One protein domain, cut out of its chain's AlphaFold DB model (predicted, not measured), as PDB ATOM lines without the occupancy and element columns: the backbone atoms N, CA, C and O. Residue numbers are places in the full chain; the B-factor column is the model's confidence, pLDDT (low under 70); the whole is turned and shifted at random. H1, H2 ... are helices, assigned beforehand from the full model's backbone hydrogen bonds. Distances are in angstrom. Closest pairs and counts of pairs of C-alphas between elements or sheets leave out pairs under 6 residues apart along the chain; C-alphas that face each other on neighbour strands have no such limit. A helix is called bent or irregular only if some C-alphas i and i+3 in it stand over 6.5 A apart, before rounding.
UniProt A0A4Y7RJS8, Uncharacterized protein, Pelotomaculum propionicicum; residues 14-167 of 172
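What this domain is: This is residues 14 to 167 of the 172 residues of an uncharacterized protein of Pelotomaculum propionicicum (UniProt A0A4Y7RJS8). A long helical hairpin, H1 and H2 side by side, makes the length of the domain, and near the end where residues 14 and 108 lie the short helix H3 packs on H2 while H4 packs on H1. The link of residues 131 to 136 leads from H3 across to H4, and the part of the hairpin toward its turn at residues 57 to 60 has neither H3 nor H4 beside it. The printed part has 154 residues with four named helices, in the order H1, H2, H3, H4, and no named strand; its class is all helix. The whole is loose, with a radius of gyration of the C-alphas of 21.8 A, and its outline is a rod spanning 74 by 28 by 23 A.

Where its parts are: H1, residues 14 to 56, begins with C-alpha 14 at (311.398, 434.351, 254.793) and is 62.4 A long from first to last C-alpha. H2, residues 61 to 108, begins with C-alpha 61 at (332.468, 376.706, 242.851) and is 65.8 A long. It has a kink of 56 degrees near residue 70, and it is irregular, but only just: C-alphas 67 and 70 are 6.7 A apart. H3, residues 115 to 130, is 22.5 A long. H4, residues 137 to 166, is 39.3 A long and ends with C-alpha 166 at (306.051, 440.539, 244.495). It has a kink of 55 degrees near residue 146, and it too is only just irregular, with C-alphas 142 and 145 at 6.8 A.

How they stand to each other: H2 is the hub, touching H1, H3 and H4. H1 and H2 form a helical hairpin and touch at a shallow tilt of 16 degrees, opposite ways; their closest C-alphas, those of Ser 29 and Ala 89, are 4.1 A apart. H2 and H3 form a second helical hairpin, at a shallow tilt of 11 degrees, opposite ways. H2 touches H3 with residues 88 to 102 alone, and the closest C-alphas, of Ala 95 and Leu 121, are 7.2 A apart. H1, H2 and H3 make an up and down bundle, each helix running against the one before it. H1 and H3 are close but not clearly touching, with the closest C-alphas, of Ile 18 and Ile 118, 7.9 A apart. H1 touches H4 with residues 19 to 35 alone, opposite ways at a shallow tilt of 33 degrees, only just short of steep; the closest C-alphas, of Ser 23 and Met 151, are 6.5 A apart. H2 and H4 only just touch, with 3 pairs of C-alphas within 8 A, the closest being Leu 107 and Ile 165 at 6.6 A. H3 and H4 are apart. In H1 and H3 every O i to N i+4 pair is within hydrogen-bond range; in H2 40 of 44 are, and in H4 20 of 26.

The domain as a whole: The two C-alphas farthest apart, those of Ser 60 and Arg 167, are 74.4 A apart. The printed part has no cut. The link from H1 to H2 is tight, those from H2 to H3 and from H3 to H4 are short, and no link is long. The mean pLDDT of the printed part is 85.1, with values under 70 at residues 111 to 112, residue 131, residues 145 to 147 and residues 164 to 167.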
ATOM      1  N   GLN A  14     312.073 435.654 254.766       75.19
ATOM      2  CA  GLN A  14     311.398 434.351 254.793       75.19
ATOM      3  C   GLN A  14     311.494 433.599 253.455       75.19
ATOM      4  O   GLN A  14     311.777 432.404 253.444       75.19
ATOM      5  N   LEU A  15     311.311 434.293 252.326       75.06
ATOM      6  CA  LEU A  15     311.440 433.705 250.988       75.06
ATOM      7  C   LEU A  15     312.891 433.279 250.728       75.06
ATOM      8  O   LEU A  15     313.136 432.160 250.276       75.06
ATOM      9  N   SER A  16     313.854 434.119 251.115       76.88
ATOM     10  CA  SER A  16     315.289 433.810 251.057       76.88
ATOM     11  C   SER A  16     315.640 432.557 251.862       76.88
ATOM     12  O   SER A  16     316.347 431.675 251.368       76.88
ATOM     13  N   ALA A  17     315.115 432.441 253.086       81.75
ATOM     14  CA  ALA A  17     315.332 431.275 253.936       81.75
ATOM     15  C   ALA A  17     314.770 429.994 253.303       81.75
ATOM     16  O   ALA A  17     315.444 428.965 253.295       81.75
ATOM     17  N   ILE A  18     313.572 430.056 252.718       83.12
ATOM     18  CA  ILE A  18     312.925 428.908 252.073       83.12
ATOM     19  C   ILE A  18     313.719 428.409 250.868       83.12
ATOM     20  O   ILE A  18     313.929 427.201 250.735       83.12
ATOM     21  N   ILE A  19     314.232 429.311 250.029       81.25
ATOM     22  CA  ILE A  19     315.043 428.915 248.871       81.25
ATOM     23  C   ILE A  19     316.372 428.300 249.320       81.25
ATOM     24  O   ILE A  19     316.812 427.290 248.761       81.25
ATOM     25  N   CYS A  20     316.997 428.851 250.365       82.12
ATOM     26  CA  CYS A  20     318.209 428.273 250.944       82.12
ATOM     27  C   CYS A  20     317.948 426.873 251.525       82.12
ATOM     28  O   CYS A  20     318.757 425.964 251.320       82.12
ATOM     29  N   MET A  21     316.817 426.677 252.213       85.69
ATOM     30  CA  MET A  21     316.408 425.370 252.738       85.69
ATOM     31  C   MET A  21     316.164 424.361 251.617       85.69
ATOM     32  O   MET A  21     316.701 423.255 251.683       85.69
ATOM     33  N   ARG A  22     315.433 424.747 250.562       87.19
ATOM     34  CA  ARG A  22     315.205 423.898 249.385       87.19
ATOM     35  C   ARG A  22     316.524 423.474 248.760       87.19
ATOM     36  O   ARG A  22     316.778 422.287 248.611       87.19
ATOM     37  N   SER A  23     317.393 424.445 248.486       84.25
ATOM     38  CA  SER A  23     318.704 424.196 247.883       84.25
ATOM     39  C   SER A  23     319.537 423.225 248.721       84.25
ATOM     40  O   SER A  23     320.211 422.360 248.171       84.25
ATOM     41  N   ASN A  24     319.477 423.331 250.054       85.62
ATOM     42  CA  ASN A  24     320.164 422.406 250.954       85.62
ATOM     43  C   ASN A  24     319.589 420.981 250.878       85.62
ATOM     44  O   ASN A  24     320.356 420.021 250.844       85.62
ATOM     45  N   LEU A  25     318.260 420.849 250.837       89.25
ATOM     46  CA  LEU A  25     317.573 419.560 250.763       89.25
ATOM     47  C   LEU A  25     317.847 418.828 249.456       89.25
ATOM     48  O   LEU A  25     318.275 417.678 249.510       89.25
ATOM     49  N   THR A  26     317.667 419.504 248.319       88.06
ATOM     50  CA  THR A  26     317.942 418.944 246.988       88.06
ATOM     51  C   THR A  26     319.410 418.545 246.869       88.06
ATOM     52  O   THR A  26     319.751 417.470 246.382       88.06
ATOM     53  N   TRP A  27     320.312 419.390 247.379       86.50
ATOM     54  CA  TRP A  27     321.739 419.097 247.344       86.50
ATOM     55  C   TRP A  27     322.102 417.841 248.140       86.50
ATOM     56  O   TRP A  27     322.852 416.989 247.652       86.50
ATOM     57  N   ASP A  28     321.561 417.713 249.351       88.38
ATOM     58  CA  ASP A  28     321.825 416.563 250.209       88.38
ATOM     59  C   ASP A  28     321.146 415.303 249.650       88.38
ATOM     60  O   ASP A  28     321.786 414.256 249.600       88.38
ATOM     61  N   SER A  29     319.910 415.367 249.134       90.88
ATOM     62  CA  SER A  29     319.253 414.195 248.529       90.88
ATOM     63  C   SER A  29     320.030 413.655 247.319       90.88
ATOM     64  O   SER A  29     320.280 412.445 247.233       90.88
ATOM     65  N   ASP A  30     320.537 414.538 246.458       90.69
ATOM     66  CA  ASP A  30     321.420 414.182 245.345       90.69
ATOM     67  C   ASP A  30     322.732 413.546 245.815       90.69
ATOM     68  O   ASP A  30     323.161 412.515 245.276       90.69
ATOM     69  N   LEU A  31     323.373 414.125 246.837       91.12
ATOM     70  CA  LEU A  31     324.607 413.582 247.404       91.12
ATOM     71  C   LEU A  31     324.379 412.174 247.967       91.12
ATOM     72  O   LEU A  31     325.192 411.272 247.749       91.12
ATOM     73  N   ARG A  32     323.256 411.964 248.654       92.12
ATOM     74  CA  ARG A  32     322.875 410.682 249.257       92.12
ATOM     75  C   ARG A  32     322.619 409.617 248.202       92.12
ATOM     76  O   ARG A  32     323.174 408.525 248.308       92.12
ATOM     77  N   ARG A  33     321.862 409.935 247.146       93.88
ATOM     78  CA  ARG A  33     321.647 409.029 246.001       93.88
ATOM     79  C   ARG A  33     322.964 408.693 245.314       93.88
ATOM     80  O   ARG A  33     323.208 407.539 244.969       93.88
ATOM     81  N   ALA A  34     323.825 409.690 245.117       93.31
ATOM     82  CA  ALA A  34     325.141 409.500 244.526       93.31
ATOM     83  C   ALA A  34     326.012 408.545 245.345       93.31
ATOM     84  O   ALA A  34     326.629 407.644 244.780       93.31
ATOM     85  N   TYR A  35     326.047 408.742 246.660       94.12
ATOM     86  CA  TYR A  35     326.843 407.919 247.557       94.12
ATOM     87  C   TYR A  35     326.274 406.502 247.681       94.12
ATOM     88  O   TYR A  35     327.019 405.534 247.581       94.12
ATOM     89  N   GLY A  36     324.948 406.357 247.766       95.06
ATOM     90  CA  GLY A  36     324.286 405.052 247.720       95.06
ATOM     91  C   GLY A  36     324.602 404.280 246.434       95.06
ATOM     92  O   GLY A  36     324.932 403.099 246.492       95.06
ATOM     93  N   LYS A  37     324.593 404.944 245.270       95.81
ATOM     94  CA  LYS A  37     325.027 404.328 244.000       95.81
ATOM     95  C   LYS A  37     326.497 403.912 244.037       95.81
ATOM     96  O   LYS A  37     326.815 402.816 243.598       95.81
ATOM     97  N   PHE A  38     327.374 404.754 244.582       95.25
ATOM     98  CA  PHE A  38     328.797 404.446 244.727       95.25
ATOM     99  C   PHE A  38     329.040 403.205 245.599       95.25
ATOM    100  O   PHE A  38     329.749 402.294 245.179       95.25
ATOM    101  N   LEU A  39     328.395 403.124 246.768       95.12
ATOM    102  CA  LEU A  39     328.471 401.956 247.649       95.12
ATOM    103  C   LEU A  39     327.953 400.687 246.962       95.12
ATOM    104  O   LEU A  39     328.585 399.636 247.054       95.12
ATOM    105  N   PHE A  40     326.840 400.788 246.230       96.25
ATOM    106  CA  PHE A  40     326.302 399.672 245.455       96.25
ATOM    107  C   PHE A  40     327.282 399.206 244.369       96.25
ATOM    108  O   PHE A  40     327.533 398.010 244.240       96.25
ATOM    109  N   SER A  41     327.895 400.142 243.637       96.81
ATOM    110  CA  SER A  41     328.917 399.830 242.637       96.81
ATOM    111  C   SER A  41     330.123 399.113 243.243       96.81
ATOM    112  O   SER A  41     330.602 398.161 242.636       96.81
ATOM    113  N   ILE A  42     330.578 399.500 244.441       95.44
ATOM    114  CA  ILE A  42     331.653 398.786 245.153       95.44
ATOM    115  C   ILE A  42     331.249 397.336 245.443       95.44
ATOM    116  O   ILE A  42     332.028 396.427 245.162       95.44
ATOM    117  N   SER A  43     330.030 397.098 245.945       94.62
ATOM    118  CA  SER A  43     329.538 395.732 246.185       94.62
ATOM    119  C   SER A  43     329.505 394.897 244.903       94.62
ATOM    120  O   SER A  43     329.932 393.744 244.910       94.62
ATOM    121  N   CYS A  44     329.029 395.466 243.791       95.81
ATOM    122  CA  CYS A  44     329.018 394.771 242.503       95.81
ATOM    123  C   CYS A  44     330.435 394.468 242.004       95.81
ATOM    124  O   CYS A  44     330.699 393.346 241.584       95.81
ATOM    125  N   LEU A  45     331.349 395.441 242.082       96.31
ATOM    126  CA  LEU A  45     332.746 395.264 241.679       96.31
ATOM    127  C   LEU A  45     333.435 394.169 242.493       96.31
ATOM    128  O   LEU A  45     334.165 393.365 241.920       96.31
ATOM    129  N   TRP A  46     333.171 394.094 243.799       94.19
ATOM    130  CA  TRP A  46     333.685 393.022 244.649       94.19
ATOM    131  C   TRP A  46     333.218 391.643 244.171       94.19
ATOM    132  O   TRP A  46     334.046 390.771 243.916       94.19
ATOM    133  N   ILE A  47     331.908 391.463 243.971       92.38
ATOM    134  CA  ILE A  47     331.340 390.186 243.507       92.38
ATOM    135  C   ILE A  47     331.925 389.795 242.146       92.38
ATOM    136  O   ILE A  47     332.362 388.659 241.967       92.38
ATOM    137  N   ILE A  48     331.988 390.740 241.203       94.94
ATOM    138  CA  ILE A  48     332.570 390.513 239.873       94.94
ATOM    139  C   ILE A  48     334.041 390.106 239.989       94.94
ATOM    140  O   ILE A  48     334.467 389.177 239.310       94.94
ATOM    141  N   SER A  49     334.808 390.749 240.870       93.88
ATOM    142  CA  SER A  49     336.229 390.438 241.068       93.88
ATOM    143  C   SER A  49     336.434 389.012 241.574       93.88
ATOM    144  O   SER A  49     337.307 388.312 241.070       93.88
ATOM    145  N   VAL A  50     335.603 388.549 242.515       91.88
ATOM    146  CA  VAL A  50     335.671 387.164 243.009       91.88
ATOM    147  C   VAL A  50     335.297 386.162 241.915       91.88
ATOM    148  O   VAL A  50     335.948 385.125 241.780       91.88
ATOM    149  N   VAL A  51     334.295 386.482 241.090       91.56
ATOM    150  CA  VAL A  51     333.910 385.641 239.946       91.56
ATOM    151  C   VAL A  51     335.036 385.547 238.919       91.56
ATOM    152  O   VAL A  51     335.417 384.446 238.530       91.56
ATOM    153  N   LEU A  52     335.610 386.683 238.517       94.88
ATOM    154  CA  LEU A  52     336.722 386.728 237.568       94.88
ATOM    155  C   LEU A  52     337.952 385.992 238.100       94.88
ATOM    156  O   LEU A  52     338.573 385.237 237.357       94.88
ATOM    157  N   TYR A  53     338.273 386.164 239.384       93.88
ATOM    158  CA  TYR A  53     339.354 385.432 240.032       93.88
ATOM    159  C   TYR A  53     339.149 383.917 239.922       93.88
ATOM    160  O   TYR A  53     340.064 383.210 239.493       93.88
ATOM    161  N   GLY A  54     337.946 383.426 240.240       93.12
ATOM    162  CA  GLY A  54     337.618 382.004 240.146       93.12
ATOM    163  C   GLY A  54     337.757 381.450 238.725       93.12
ATOM    164  O   GLY A  54     338.322 380.376 238.548       93.12
ATOM    165  N   ILE A  55     337.333 382.217 237.714       93.12
ATOM    166  CA  ILE A  55     337.471 381.839 236.297       93.12
ATOM    167  C   ILE A  55     338.948 381.775 235.885       93.12
ATOM    168  O   ILE A  55     339.382 380.778 235.315       93.12
ATOM    169  N   VAL A  56     339.737 382.815 236.184       96.19
ATOM    170  CA  VAL A  56     341.151 382.908 235.772       96.19
ATOM    171  C   VAL A  56     342.008 381.823 236.421       96.19
ATOM    172  O   VAL A  56     342.941 381.318 235.804       96.19
ATOM    173  N   THR A  57     341.687 381.447 237.658       94.38
ATOM    174  CA  THR A  57     342.434 380.434 238.417       94.38
ATOM    175  C   THR A  57     341.817 379.035 238.336       94.38
ATOM    176  O   THR A  57     342.301 378.125 239.007       94.38
ATOM    177  N   ASN A  58     340.781 378.854 237.505       93.50
ATOM    178  CA  ASN A  58     340.046 377.602 237.303       93.50
ATOM    179  C   ASN A  58     339.592 376.938 238.620       93.50
ATOM    180  O   ASN A  58     339.690 375.724 238.798       93.50
ATOM    181  N   GLN A  59     339.141 377.762 239.570       91.44
ATOM    182  CA  GLN A  59     338.704 377.323 240.895       91.44
ATOM    183  C   GLN A  59     337.352 376.630 240.811       91.44
ATOM    184  O   GLN A  59     336.504 376.972 239.984       91.44
ATOM    185  N   SER A  60     337.113 375.683 241.717       92.12
ATOM    186  CA  SER A  60     335.786 375.097 241.830       92.12
ATOM    187  C   SER A  60     334.808 376.100 242.452       92.12
ATOM    188  O   SER A  60     335.183 377.010 243.195       92.12
ATOM    189  N   PHE A  61     333.511 375.896 242.218       87.75
ATOM    190  CA  PHE A  61     332.468 376.706 242.851       87.75
ATOM    191  C   PHE A  61     332.561 376.692 244.389       87.75
ATOM    192  O   PHE A  61     332.275 377.696 245.040       87.75
ATOM    193  N   LYS A  62     333.002 375.571 244.980       91.06
ATOM    194  CA  LYS A  62     333.183 375.450 246.433       91.06
ATOM    195  C   LYS A  62     334.285 376.379 246.939       91.06
ATOM    196  O   LYS A  62     334.078 377.056 247.941       91.06
ATOM    197  N   ASP A  63     335.401 376.469 246.223       89.69
ATOM    198  CA  ASP A  63     336.533 377.322 246.610       89.69
ATOM    199  C   ASP A  63     336.152 378.807 246.539       89.69
ATOM    200  O   ASP A  63     336.467 379.594 247.432       89.69
ATOM    201  N   MET A  64     335.359 379.185 245.530       88.06
ATOM    202  CA  MET A  64     334.803 380.537 245.425       88.06
ATOM    203  C   MET A  64     333.861 380.876 246.589       88.06
ATOM    204  O   MET A  64     333.889 381.999 247.094       88.06
ATOM    205  N   LEU A  65     333.044 379.920 247.052       89.19
ATOM    206  CA  LEU A  65     332.173 380.118 248.216       89.19
ATOM    207  C   LEU A  65     332.965 380.325 249.507       89.19
ATOM    208  O   LEU A  65     332.563 381.151 250.323       89.19
ATOM    209  N   VAL A  66     334.091 379.630 249.683       90.69
ATOM    210  CA  VAL A  66     334.976 379.821 250.844       90.69
ATOM    211  C   VAL A  66     335.528 381.250 250.880       90.69
ATOM    212  O   VAL A  66     335.590 381.853 251.951       90.69
ATOM    213  N   ILE A  67     335.846 381.829 249.719       86.19
ATOM    214  CA  ILE A  67     336.301 383.225 249.599       86.19
ATOM    215  C   ILE A  67     335.145 384.214 249.829       86.19
ATOM    216  O   ILE A  67     335.318 385.239 250.493       86.19
ATOM    217  N   LEU A  68     333.947 383.920 249.310       87.81
ATOM    218  CA  LEU A  68     332.781 384.801 249.437       87.81
ATOM    219  C   LEU A  68     332.189 384.821 250.849       87.81
ATOM    220  O   LEU A  68     331.768 385.889 251.300       87.81
ATOM    221  N   ALA A  69     332.162 383.678 251.537       89.62
ATOM    222  CA  ALA A  69     331.554 383.484 252.855       89.62
ATOM    223  C   ALA A  69     331.896 384.587 253.879       89.62
ATOM    224  O   ALA A  69     330.966 385.202 254.406       89.62
ATOM    225  N   PRO A  70     333.175 384.926 254.137       88.19
ATOM    226  CA  PRO A  70     333.513 385.990 255.086       88.19
ATOM    227  C   PRO A  70     333.095 387.386 254.597       88.19
ATOM    228  O   PRO A  70     332.759 388.256 255.401       88.19
ATOM    229  N   SER A  71     333.064 387.612 253.281       89.31
ATOM    230  CA  SER A  71     332.713 388.912 252.695       89.31
ATOM    231  C   SER A  71     331.203 389.184 252.640       89.31
ATOM    232  O   SER A  71     330.791 390.341 252.551       89.31
ATOM    233  N   LEU A  72     330.359 388.150 252.747       89.31
ATOM    234  CA  LEU A  72     328.897 388.271 252.681       89.31
ATOM    235  C   LEU A  72     328.325 389.194 253.762       89.31
ATOM    236  O   LEU A  72     327.423 389.981 253.474       89.31
ATOM    237  N   SER A  73     328.872 389.147 254.981       91.44
ATOM    238  CA  SER A  73     328.460 390.052 256.064       91.44
ATOM    239  C   SER A  73     328.722 391.516 255.696       91.44
ATOM    240  O   SER A  73     327.838 392.362 255.837       91.44
ATOM    241  N   LEU A  74     329.899 391.807 255.131       91.62
ATOM    242  CA  LEU A  74     330.270 393.155 254.696       91.62
ATOM    243  C   LEU A  74     329.399 393.637 253.534       91.62
ATOM    244  O   LEU A  74     328.901 394.761 253.568       91.62
ATOM    245  N   VAL A  75     329.160 392.787 252.533       92.75
ATOM    246  CA  VAL A  75     328.275 393.116 251.406       92.75
ATOM    247  C   VAL A  75     326.855 393.393 251.901       92.75
ATOM    248  O   VAL A  75     326.251 394.380 251.487       92.75
ATOM    249  N   SER A  76     326.339 392.575 252.822       93.94
ATOM    250  CA  SER A  76     325.016 392.765 253.423       93.94
ATOM    251  C   SER A  76     324.906 394.104 254.160       93.94
ATOM    252  O   SER A  76     324.001 394.892 253.879       93.94
ATOM    253  N   GLN A  77     325.868 394.421 255.032       93.44
ATOM    254  CA  GLN A  77     325.904 395.703 255.744       93.44
ATOM    255  C   GLN A  77     326.015 396.889 254.780       93.44
ATOM    256  O   GLN A  77     325.311 397.888 254.942       93.44
ATOM    257  N   ASN A  78     326.828 396.764 253.730       93.94
ATOM    258  CA  ASN A  78     326.950 397.800 252.714       93.94
ATOM    259  C   ASN A  78     325.625 398.010 251.960       93.94
ATOM    260  O   ASN A  78     325.212 399.144 251.737       93.94
ATOM    261  N   LEU A  79     324.895 396.940 251.625       95.00
ATOM    262  CA  LEU A  79     323.567 397.042 251.006       95.00
ATOM    263  C   LEU A  79     322.525 397.678 251.940       95.00
ATOM    264  O   LEU A  79     321.653 398.415 251.471       95.00
ATOM    265  N   VAL A  80     322.613 397.444 253.252       95.00
ATOM    266  CA  VAL A  80     321.792 398.162 254.240       95.00
ATOM    267  C   VAL A  80     322.125 399.655 254.226       95.00
ATOM    268  O   VAL A  80     321.205 400.469 254.139       95.00
ATOM    269  N   ALA A  81     323.408 400.024 254.213       93.12
ATOM    270  CA  ALA A  81     323.833 401.420 254.115       93.12
ATOM    271  C   ALA A  81     323.336 402.080 252.814       93.12
ATOM    272  O   ALA A  81     322.782 403.180 252.849       93.12
ATOM    273  N   VAL A  82     323.436 401.387 251.671       95.19
ATOM    274  CA  VAL A  82     322.862 401.832 250.389       95.19
ATOM    275  C   VAL A  82     321.383 402.183 250.567       95.19
ATOM    276  O   VAL A  82     320.977 403.307 250.265       95.19
ATOM    277  N   ARG A  83     320.580 401.256 251.107       94.56
ATOM    278  CA  ARG A  83     319.141 401.470 251.337       94.56
ATOM    279  C   ARG A  83     318.874 402.656 252.262       94.56
ATOM    280  O   ARG A  83     318.008 403.469 251.957       94.56
ATOM    281  N   GLN A  84     319.635 402.799 253.347       93.06
ATOM    282  CA  GLN A  84     319.512 403.934 254.266       93.06
ATOM    283  C   GLN A  84     319.754 405.272 253.557       93.06
ATOM    284  O   GLN A  84     318.967 406.202 253.726       93.06
ATOM    285  N   HIS A  85     320.785 405.373 252.713       93.56
ATOM    286  CA  HIS A  85     321.045 406.594 251.946       93.56
ATOM    287  C   HIS A  85     319.909 406.928 250.969       93.56
ATOM    288  O   HIS A  85     319.522 408.094 250.880       93.56
ATOM    289  N   PHE A  86     319.334 405.935 250.284       93.62
ATOM    290  CA  PHE A  86     318.169 406.153 249.418       93.62
ATOM    291  C   PHE A  86     316.917 406.564 250.203       93.62
ATOM    292  O   PHE A  86     316.208 407.471 249.775       93.62
ATOM    293  N   ASN A  87     316.669 405.962 251.367       92.31
ATOM    294  CA  ASN A  87     315.542 406.334 252.224       92.31
ATOM    295  C   ASN A  87     315.664 407.780 252.718       92.31
ATOM    296  O   ASN A  87     314.710 408.545 252.604       92.31
ATOM    297  N   ILE A  88     316.851 408.182 253.186       90.50
ATOM    298  CA  ILE A  88     317.123 409.567 253.603       90.50
ATOM    299  C   ILE A  88     316.933 410.535 252.430       90.50
ATOM    300  O   ILE A  88     316.352 411.602 252.611       90.50
ATOM    301  N   ALA A  89     317.389 410.170 251.227       91.75
ATOM    302  CA  ALA A  89     317.172 410.992 250.039       91.75
ATOM    303  C   ALA A  89     315.676 411.186 249.749       91.75
ATOM    304  O   ALA A  89     315.231 412.316 249.595       91.75
ATOM    305  N   ASN A  90     314.886 410.108 249.772       91.44
ATOM    306  CA  ASN A  90     313.441 410.179 249.543       91.44
ATOM    307  C   ASN A  90     312.718 411.021 250.613       91.44
ATOM    308  O   ASN A  90     311.806 411.779 250.292       91.44
ATOM    309  N   MET A  91     313.128 410.930 251.884       89.25
ATOM    310  CA  MET A  91     312.593 411.791 252.950       89.25
ATOM    311  C   MET A  91     312.872 413.275 252.678       89.25
ATOM    312  O   MET A  91     312.011 414.123 252.906       89.25
ATOM    313  N   LYS A  92     314.058 413.598 252.155       89.94
ATOM    314  CA  LYS A  92     314.429 414.976 251.802       89.94
ATOM    315  C   LYS A  92     313.665 415.493 250.591       89.94
ATOM    316  O   LYS A  92     313.246 416.645 250.615       89.94
ATOM    317  N   ASP A  93     313.398 414.642 249.608       90.12
ATOM    318  CA  ASP A  93     312.552 415.001 248.464       90.12
ATOM    319  C   ASP A  93     311.104 415.286 248.914       90.12
ATOM    320  O   ASP A  93     310.458 416.215 248.430       90.12
ATOM    321  N   ASN A  94     310.598 414.556 249.916       89.12
ATOM    322  CA  ASN A  94     309.299 414.862 250.522       89.12
ATOM    323  C   ASN A  94     309.294 416.229 251.226       89.12
ATOM    324  O   ASN A  94     308.331 416.982 251.079       89.12
ATOM    325  N   ALA A  95     310.364 416.581 251.947       88.50
ATOM    326  CA  ALA A  95     310.511 417.913 252.535       88.50
ATOM    327  C   ALA A  95     310.618 419.015 251.472       88.50
ATOM    328  O   ALA A  95     310.026 420.082 251.632       88.50
ATOM    329  N   GLU A  96     311.312 418.759 250.360       89.75
ATOM    330  CA  GLU A  96     311.336 419.675 249.218       89.75
ATOM    331  C   GLU A  96     309.920 419.900 248.663       89.75
ATOM    332  O   GLU A  96     309.521 421.044 248.441       89.75
ATOM    333  N   ASN A  97     309.118 418.844 248.511       87.38
ATOM    334  CA  ASN A  97     307.732 418.973 248.057       87.38
ATOM    335  C   ASN A  97     306.872 419.816 249.015       87.38
ATOM    336  O   ASN A  97     305.993 420.556 248.568       87.38
ATOM    337  N   LEU A  98     307.117 419.739 250.328       86.81
ATOM    338  CA  LEU A  98     306.467 420.616 251.309       86.81
ATOM    339  C   LEU A  98     306.895 422.075 251.125       86.81
ATOM    340  O   LEU A  98     306.038 422.958 251.130       86.81
ATOM    341  N   ILE A  99     308.183 422.327 250.874       87.38
ATOM    342  CA  ILE A  99     308.679 423.671 250.550       87.38
ATOM    343  C   ILE A  99     307.984 424.235 249.316       87.38
ATOM    344  O   ILE A  99     307.534 425.376 249.356       87.38
ATOM    345  N   VAL A 100     307.855 423.457 248.238       86.00
ATOM    346  CA  VAL A 100     307.187 423.921 247.011       86.00
ATOM    347  C   VAL A 100     305.742 424.342 247.299       86.00
ATOM    348  O   VAL A 100     305.297 425.381 246.814       86.00
ATOM    349  N   LYS A 101     305.022 423.602 248.151       86.12
ATOM    350  CA  LYS A 101     303.658 423.970 248.569       86.12
ATOM    351  C   LYS A 101     303.631 425.266 249.380       86.12
ATOM    352  O   LYS A 101     302.796 426.127 249.114       86.12
ATOM    353  N   ILE A 102     304.537 425.421 250.349       84.56
ATOM    354  CA  ILE A 102     304.649 426.645 251.164       84.56
ATOM    355  C   ILE A 102     305.003 427.844 250.273       84.56
ATOM    356  O   ILE A 102     304.409 428.912 250.407       84.56
ATOM    357  N   TRP A 103     305.912 427.656 249.315       83.31
ATOM    358  CA  TRP A 103     306.301 428.668 248.334       83.31
ATOM    359  C   TRP A 103     305.107 429.130 247.494       83.31
ATOM    360  O   TRP A 103     304.829 430.324 247.429       83.31
ATOM    361  N   GLN A 104     304.336 428.197 246.926       82.81
ATOM    362  CA  GLN A 104     303.144 428.517 246.131       82.81
ATOM    363  C   GLN A 104     302.071 429.264 246.939       82.81
ATOM    364  O   GLN A 104     301.463 430.213 246.430       82.81
ATOM    365  N   LYS A 105     301.861 428.886 248.208       80.81
ATOM    366  CA  LYS A 105     300.979 429.626 249.126       80.81
ATOM    367  C   LYS A 105     301.494 431.045 249.370       80.81
ATOM    368  O   LYS A 105     300.720 431.993 249.278       80.81
ATOM    369  N   GLY A 106     302.795 431.189 249.630       75.56
ATOM    370  CA  GLY A 106     303.450 432.481 249.828       75.56
ATOM    371  C   GLY A 106     303.304 433.395 248.613       75.56
ATOM    372  O   GLY A 106     302.911 434.549 248.762       75.56
ATOM    373  N   LEU A 107     303.526 432.873 247.405       74.12
ATOM    374  CA  LEU A 107     303.328 433.612 246.155       74.12
ATOM    375  C   LEU A 107     301.874 434.071 245.976       74.12
ATOM    376  O   LEU A 107     301.628 435.233 245.656       74.12
ATOM    377  N   SER A 108     300.908 433.188 246.242       78.50
ATOM    378  CA  SER A 108     299.475 433.503 246.138       78.50
ATOM    379  C   SER A 108     299.022 434.546 247.170       78.50
ATOM    380  O   SER A 108     298.084 435.299 246.923       78.50
ATOM    381  N   ASN A 109     299.715 434.626 248.311       75.44
ATOM    382  CA  ASN A 109     299.418 435.535 249.416       75.44
ATOM    383  C   ASN A 109     300.378 436.742 249.484       75.44
ATOM    384  O   ASN A 109     300.702 437.228 250.569       75.44
ATOM    385  N   LYS A 110     300.873 437.218 248.329       70.25
ATOM    386  CA  LYS A 110     301.746 438.408 248.202       70.25
ATOM    387  C   LYS A 110     303.009 438.368 249.082       70.25
ATOM    388  O   LYS A 110     303.453 439.396 249.588       70.25
ATOM    389  N   GLY A 111     303.588 437.188 249.274       63.72
ATOM    390  CA  GLY A 111     304.819 436.987 250.041       63.72
ATOM    391  C   GLY A 111     304.621 436.769 251.544       63.72
ATOM    392  O   GLY A 111     305.615 436.635 252.253       63.72
ATOM    393  N   VAL A 112     303.380 436.701 252.042       68.50
ATOM    394  CA  VAL A 112     303.110 436.377 253.452       68.50
ATOM    395  C   VAL A 112     303.126 434.865 253.647       68.50
ATOM    396  O   VAL A 112     302.272 434.150 253.118       68.50
ATOM    397  N   ILE A 113     304.084 434.385 254.442       75.38
ATOM    398  CA  ILE A 113     304.248 432.966 254.766       75.38
ATOM    399  C   ILE A 113     303.979 432.736 256.249       75.38
ATOM    400  O   ILE A 113     304.390 433.518 257.106       75.38
ATOM    401  N   ASN A 114     303.279 431.644 256.556       80.38
ATOM    402  CA  ASN A 114     303.007 431.251 257.929       80.38
ATOM    403  C   ASN A 114     304.297 430.765 258.614       80.38
ATOM    404  O   ASN A 114     304.886 429.759 258.222       80.38
ATOM    405  N   ASN A 115     304.704 431.456 259.681       80.44
ATOM    406  CA  ASN A 115     305.883 431.094 260.473       80.44
ATOM    407  C   ASN A 115     305.786 429.697 261.101       80.44
ATOM    408  O   ASN A 115     306.817 429.058 261.293       80.44
ATOM    409  N   LEU A 116     304.577 429.214 261.406       83.44
ATOM    410  CA  LEU A 116     304.383 427.869 261.949       83.44
ATOM    411  C   LEU A 116     304.748 426.798 260.914       83.44
ATOM    412  O   LEU A 116     305.501 425.891 261.238       83.44
ATOM    413  N   GLU A 117     304.334 426.960 259.652       81.56
ATOM    414  CA  GLU A 117     304.681 426.016 258.574       81.56
ATOM    415  C   GLU A 117     306.198 425.981 258.314       81.56
ATOM    416  O   GLU A 117     306.765 424.919 258.053       81.56
ATOM    417  N   ILE A 118     306.871 427.135 258.410       82.12
ATOM    418  CA  ILE A 118     308.335 427.207 258.313       82.12
ATOM    419  C   ILE A 118     308.989 426.470 259.487       82.12
ATOM    420  O   ILE A 118     309.957 425.741 259.272       82.12
ATOM    421  N   ARG A 119     308.477 426.645 260.711       85.88
ATOM    422  CA  ARG A 119     309.025 425.988 261.902       85.88
ATOM    423  C   ARG A 119     308.851 424.474 261.843       85.88
ATOM    424  O   ARG A 119     309.826 423.763 262.039       85.88
ATOM    425  N   ASP A 120     307.671 423.991 261.472       85.88
ATOM    426  CA  ASP A 120     307.402 422.554 261.354       85.88
ATOM    427  C   ASP A 120     308.326 421.895 260.315       85.88
ATOM    428  O   ASP A 120     308.843 420.792 260.512       85.88
ATOM    429  N   LEU A 121     308.596 422.596 259.210       85.88
ATOM    430  CA  LEU A 121     309.574 422.160 258.220       85.88
ATOM    431  C   LEU A 121     311.001 422.152 258.788       85.88
ATOM    432  O   LEU A 121     311.756 421.215 258.529       85.88
ATOM    433  N   GLN A 122     311.395 423.185 259.534       86.06
ATOM    434  CA  GLN A 122     312.712 423.243 260.171       86.06
ATOM    435  C   GLN A 122     312.902 422.104 261.176       86.06
ATOM    436  O   GLN A 122     313.958 421.472 261.163       86.06
ATOM    437  N   ASP A 123     311.874 421.789 261.961       87.75
ATOM    438  CA  ASP A 123     311.870 420.673 262.905       87.75
ATOM    439  C   ASP A 123     311.999 419.336 262.165       87.75
ATOM    440  O   ASP A 123     312.836 418.501 262.517       87.75
ATOM    441  N   TYR A 124     311.273 419.162 261.057       84.38
ATOM    442  CA  TYR A 124     311.423 417.989 260.194       84.38
ATOM    443  C   TYR A 124     312.857 417.846 259.655       84.38
ATOM    444  O   TYR A 124     313.449 416.763 259.692       84.38
ATOM    445  N   ILE A 125     313.451 418.942 259.170       84.81
ATOM    446  CA  ILE A 125     314.837 418.951 258.680       84.81
ATOM    447  C   ILE A 125     315.805 418.618 259.818       84.81
ATOM    448  O   ILE A 125     316.742 417.844 259.607       84.81
ATOM    449  N   TYR A 126     315.592 419.178 261.005       86.50
ATOM    450  CA  TYR A 126     316.424 418.948 262.178       86.50
ATOM    451  C   TYR A 126     316.417 417.474 262.599       86.50
ATOM    452  O   TYR A 126     317.482 416.854 262.680       86.50
ATOM    453  N   GLU A 127     315.237 416.871 262.747       83.88
ATOM    454  CA  GLU A 127     315.107 415.449 263.084       83.88
ATOM    455  C   GLU A 127     315.712 414.542 261.997       83.88
ATOM    456  O   GLU A 127     316.391 413.551 262.299       83.88
ATOM    457  N   SER A 128     315.583 414.925 260.720       77.69
ATOM    458  CA  SER A 128     316.225 414.201 259.614       77.69
ATOM    459  C   SER A 128     317.757 414.231 259.686       77.69
ATOM    460  O   SER A 128     318.410 413.287 259.248       77.69
ATOM    461  N   ARG A 129     318.352 415.307 260.219       79.88
ATOM    462  CA  ARG A 129     319.812 415.451 260.360       79.88
ATOM    463  C   ARG A 129     320.343 414.676 261.556       79.88
ATOM    464  O   ARG A 129     321.412 414.084 261.453       79.88
ATOM    465  N   LYS A 130     319.590 414.643 262.655       80.12
ATOM    466  CA  LYS A 130     319.947 413.913 263.880       80.12
ATOM    467  C   LYS A 130     320.106 412.409 263.646       80.12
ATOM    468  O   LYS A 130     320.948 411.771 264.265       80.12
ATOM    469  N   SER A 131     319.310 411.857 262.736       67.06
ATOM    470  CA  SER A 131     319.280 410.429 262.394       67.06
ATOM    471  C   SER A 131     320.048 410.085 261.107       67.06
ATOM    472  O   SER A 131     319.995 408.948 260.632       67.06
ATOM    473  N   ALA A 132     320.759 411.047 260.512       73.00
ATOM    474  CA  ALA A 132     321.354 410.862 259.199       73.00
ATOM    475  C   ALA A 132     322.617 409.989 259.250       73.00
ATOM    476  O   ALA A 132     323.570 410.289 259.965       73.00
ATOM    477  N   ALA A 133     322.676 408.971 258.383       77.38
ATOM    478  CA  ALA A 133     323.919 408.253 258.095       77.38
ATOM    479  C   ALA A 133     325.033 409.244 257.692       77.38
ATOM    480  O   ALA A 133     324.747 410.302 257.129       77.38
ATOM    481  N   LEU A 134     326.303 408.951 257.938       82.31
ATOM    482  CA  LEU A 134     327.377 409.874 257.560       82.31
ATOM    483  C   LEU A 134     327.769 409.680 256.091       82.31
ATOM    484  O   LEU A 134     327.844 408.557 255.599       82.31
ATOM    485  N   VAL A 135     328.016 410.785 255.385       85.56
ATOM    486  CA  VAL A 135     328.692 410.770 254.080       85.56
ATOM    487  C   VAL A 135     330.114 411.280 254.314       85.56
ATOM    488  O   VAL A 135     330.256 412.362 254.879       85.56
ATOM    489  N   PRO A 136     331.160 410.549 253.901       88.00
ATOM    490  CA  PRO A 136     332.537 410.994 254.085       88.00
ATOM    491  C   PRO A 136     332.849 412.333 253.398       88.00
ATOM    492  O   PRO A 136     332.439 412.578 252.257       88.00
ATOM    493  N   ASP A 137     333.673 413.158 254.047       85.75
ATOM    494  CA  ASP A 137     334.033 414.505 253.580       85.75
ATOM    495  C   ASP A 137     334.709 414.532 252.206       85.75
ATOM    496  O   ASP A 137     334.558 415.490 251.445       85.75
ATOM    497  N   PHE A 138     335.472 413.495 251.849       85.88
ATOM    498  CA  PHE A 138     336.101 413.438 250.529       85.88
ATOM    499  C   PHE A 138     335.042 413.312 249.423       85.88
ATOM    500  O   PHE A 138     335.133 413.994 248.403       85.88
ATOM    501  N   PHE A 139     334.000 412.500 249.642       87.31
ATOM    502  CA  PHE A 139     332.924 412.296 248.674       87.31
ATOM    503  C   PHE A 139     332.077 413.562 248.534       87.31
ATOM    504  O   PHE A 139     331.745 413.977 247.421       87.31
ATOM    505  N   TYR A 140     331.825 414.229 249.664       85.56
ATOM    506  CA  TYR A 140     331.250 415.568 249.709       85.56
ATOM    507  C   TYR A 140     332.041 416.543 248.812       85.56
ATOM    508  O   TYR A 140     331.480 417.184 247.920       85.56
ATOM    509  N   LYS A 141     333.367 416.630 249.004       84.62
ATOM    510  CA  LYS A 141     334.238 417.571 248.277       84.62
ATOM    511  C   LYS A 141     334.287 417.285 246.775       84.62
ATOM    512  O   LYS A 141     334.231 418.227 245.986       84.62
ATOM    513  N   LEU A 142     334.322 416.010 246.377       85.00
ATOM    514  CA  LEU A 142     334.293 415.592 244.969       85.00
ATOM    515  C   LEU A 142     333.032 416.079 244.240       85.00
ATOM    516  O   LEU A 142     333.091 416.457 243.069       85.00
ATOM    517  N   ARG A 143     331.886 416.093 244.929       80.56
ATOM    518  CA  ARG A 143     330.603 416.517 244.353       80.56
ATOM    519  C   ARG A 143     330.390 418.029 244.387       80.56
ATOM    520  O   ARG A 143     329.764 418.559 243.469       80.56
ATOM    521  N   LYS A 144     330.964 418.728 245.371       77.44
ATOM    522  CA  LYS A 144     330.765 420.168 245.591       77.44
ATOM    523  C   LYS A 144     331.006 421.024 244.339       77.44
ATOM    524  O   LYS A 144     330.198 421.896 244.035       77.44
ATOM    525  N   ARG A 145     332.075 420.753 243.576       68.50
ATOM    526  CA  ARG A 145     332.451 421.569 242.401       68.50
ATOM    527  C   ARG A 145     331.347 421.637 241.341       68.50
ATOM    528  O   ARG A 145     331.105 422.703 240.799       68.50
ATOM    529  N   ARG A 146     330.662 420.521 241.074       65.06
ATOM    530  CA  ARG A 146     329.592 420.440 240.061       65.06
ATOM    531  C   ARG A 146     328.273 421.055 240.540       65.06
ATOM    532  O   ARG A 146     327.422 421.388 239.726       65.06
ATOM    533  N   GLN A 147     328.085 421.174 241.852       69.06
ATOM    534  CA  GLN A 147     326.797 421.542 242.439       69.06
ATOM    535  C   GLN A 147     326.661 423.038 242.731       69.06
ATOM    536  O   GLN A 147     325.543 423.543 242.718       69.06
ATOM    537  N   ASN A 148     327.774 423.757 242.901       70.12
ATOM    538  CA  ASN A 148     327.755 425.215 243.048       70.12
ATOM    539  C   ASN A 148     327.096 425.913 241.840       70.12
ATOM    540  O   ASN A 148     326.279 426.810 242.025       70.12
ATOM    541  N   GLU A 149     327.387 425.461 240.616       70.06
ATOM    542  CA  GLU A 149     326.782 426.002 239.387       70.06
ATOM    543  C   GLU A 149     325.277 425.709 239.300       70.06
ATOM    544  O   GLU A 149     324.492 426.544 238.853       70.06
ATOM    545  N   TYR A 150     324.854 424.522 239.745       71.81
ATOM    546  CA  TYR A 150     323.442 424.146 239.777       71.81
ATOM    547  C   TYR A 150     322.659 424.992 240.788       71.81
ATOM    548  O   TYR A 150     321.593 425.507 240.462       71.81
ATOM    549  N   MET A 151     323.214 425.197 241.987       72.94
ATOM    550  CA  MET A 151     322.594 426.034 243.017       72.94
ATOM    551  C   MET A 151     322.398 427.482 242.562       72.94
ATOM    552  O   MET A 151     321.363 428.069 242.865       72.94
ATOM    553  N   GLN A 152     323.362 428.048 241.830       74.88
ATOM    554  CA  GLN A 152     323.231 429.395 241.269       74.88
ATOM    555  C   GLN A 152     322.066 429.475 240.275       74.88
ATOM    556  O   GLN A 152     321.179 430.302 240.454       74.88
ATOM    557  N   LYS A 153     321.981 428.535 239.324       76.81
ATOM    558  CA  LYS A 153     320.874 428.489 238.351       76.81
ATOM    559  C   LYS A 153     319.499 428.371 239.009       76.81
ATOM    560  O   LYS A 153     318.553 429.017 238.568       76.81
ATOM    561  N   VAL A 154     319.375 427.543 240.048       75.81
ATOM    562  CA  VAL A 154     318.112 427.389 240.787       75.81
ATOM    563  C   VAL A 154     317.739 428.696 241.489       75.81
ATOM    564  O   VAL A 154     316.589 429.121 241.412       75.81
ATOM    565  N   MET A 155     318.699 429.365 242.131       78.12
ATOM    566  CA  MET A 155     318.464 430.659 242.779       78.12
ATOM    567  C   MET A 155     318.000 431.729 241.779       78.12
ATOM    568  O   MET A 155     317.058 432.464 242.074       78.12
ATOM    569  N   ASP A 156     318.594 431.779 240.587       79.38
ATOM    570  CA  ASP A 156     318.212 432.738 239.543       79.38
ATOM    571  C   ASP A 156     316.764 432.537 239.073       79.38
ATOM    572  O   ASP A 156     316.007 433.505 238.979       79.38
ATOM    573  N   GLN A 157     316.333 431.285 238.877       79.44
ATOM    574  CA  GLN A 157     314.941 430.959 238.530       79.44
ATOM    575  C   GLN A 157     313.949 431.440 239.597       79.44
ATOM    576  O   GLN A 157     312.906 432.014 239.282       79.44
ATOM    577  N   PHE A 158     314.284 431.237 240.870       76.44
ATOM    578  CA  PHE A 158     313.451 431.672 241.988       76.44
ATOM    579  C   PHE A 158     313.390 433.195 242.127       76.44
ATOM    580  O   PHE A 158     312.334 433.745 242.445       76.44
ATOM    581  N   ARG A 159     314.504 433.891 241.865       75.38
ATOM    582  CA  ARG A 159     314.546 435.359 241.818       75.38
ATOM    583  C   ARG A 159     313.642 435.896 240.709       75.38
ATOM    584  O   ARG A 159     312.874 436.827 240.956       75.38
ATOM    585  N   GLU A 160     313.689 435.296 239.519       78.69
ATOM    586  CA  GLU A 160     312.789 435.660 238.424       78.69
ATOM    587  C   GLU A 160     311.318 435.467 238.817       78.69
ATOM    588  O   GLU A 160     310.512 436.382 238.647       78.69
ATOM    589  N   GLU A 161     310.963 434.318 239.393       75.81
ATOM    590  CA  GLU A 161     309.586 434.012 239.793       75.81
ATOM    591  C   GLU A 161     309.063 434.980 240.869       75.81
ATOM    592  O   GLU A 161     307.973 435.545 240.741       75.81
ATOM    593  N   ALA A 162     309.873 435.252 241.893       71.88
ATOM    594  CA  ALA A 162     309.518 436.180 242.960       71.88
ATOM    595  C   ALA A 162     309.386 437.631 242.469       71.88
ATOM    596  O   ALA A 162     308.486 438.348 242.914       71.88
ATOM    597  N   SER A 163     310.239 438.070 241.534       71.56
ATOM    598  CA  SER A 163     310.184 439.430 240.975       71.56
ATOM    599  C   SER A 163     308.882 439.706 240.213       71.56
ATOM    600  O   SER A 163     308.286 440.773 240.377       71.56
ATOM    601  N   ARG A 164     308.379 438.714 239.460       69.62
ATOM    602  CA  ARG A 164     307.125 438.814 238.692       69.62
ATOM    603  C   ARG A 164     305.900 438.991 239.590       69.62
ATOM    604  O   ARG A 164     304.954 439.668 239.200       69.62
ATOM    605  N   ILE A 165     305.917 438.395 240.782       65.19
ATOM    606  CA  ILE A 165     304.738 438.292 241.655       65.19
ATOM    607  C   ILE A 165     304.761 439.346 242.769       65.19
ATOM    608  O   ILE A 165     303.738 439.965 243.055       65.19
ATOM    609  N   CYS A 166     305.924 439.606 243.371       59.56
ATOM    610  CA  CYS A 166     306.051 440.539 244.495       59.56
ATOM    611  C   CYS A 166     306.353 441.993 244.076       59.56
ATOM    612  O   CYS A 166     306.520 442.838 244.951       59.56
ATOM    613  N   ARG A 167     306.423 442.307 242.768       59.75
ATOM    614  CA  ARG A 167     306.833 443.631 242.232       59.75
ATOM    615  C   ARG A 167     308.164 444.133 242.820       59.75
ATOM    616  O   ARG A 167     308.337 445.324 243.067       59.75
TER     617      ARG A 167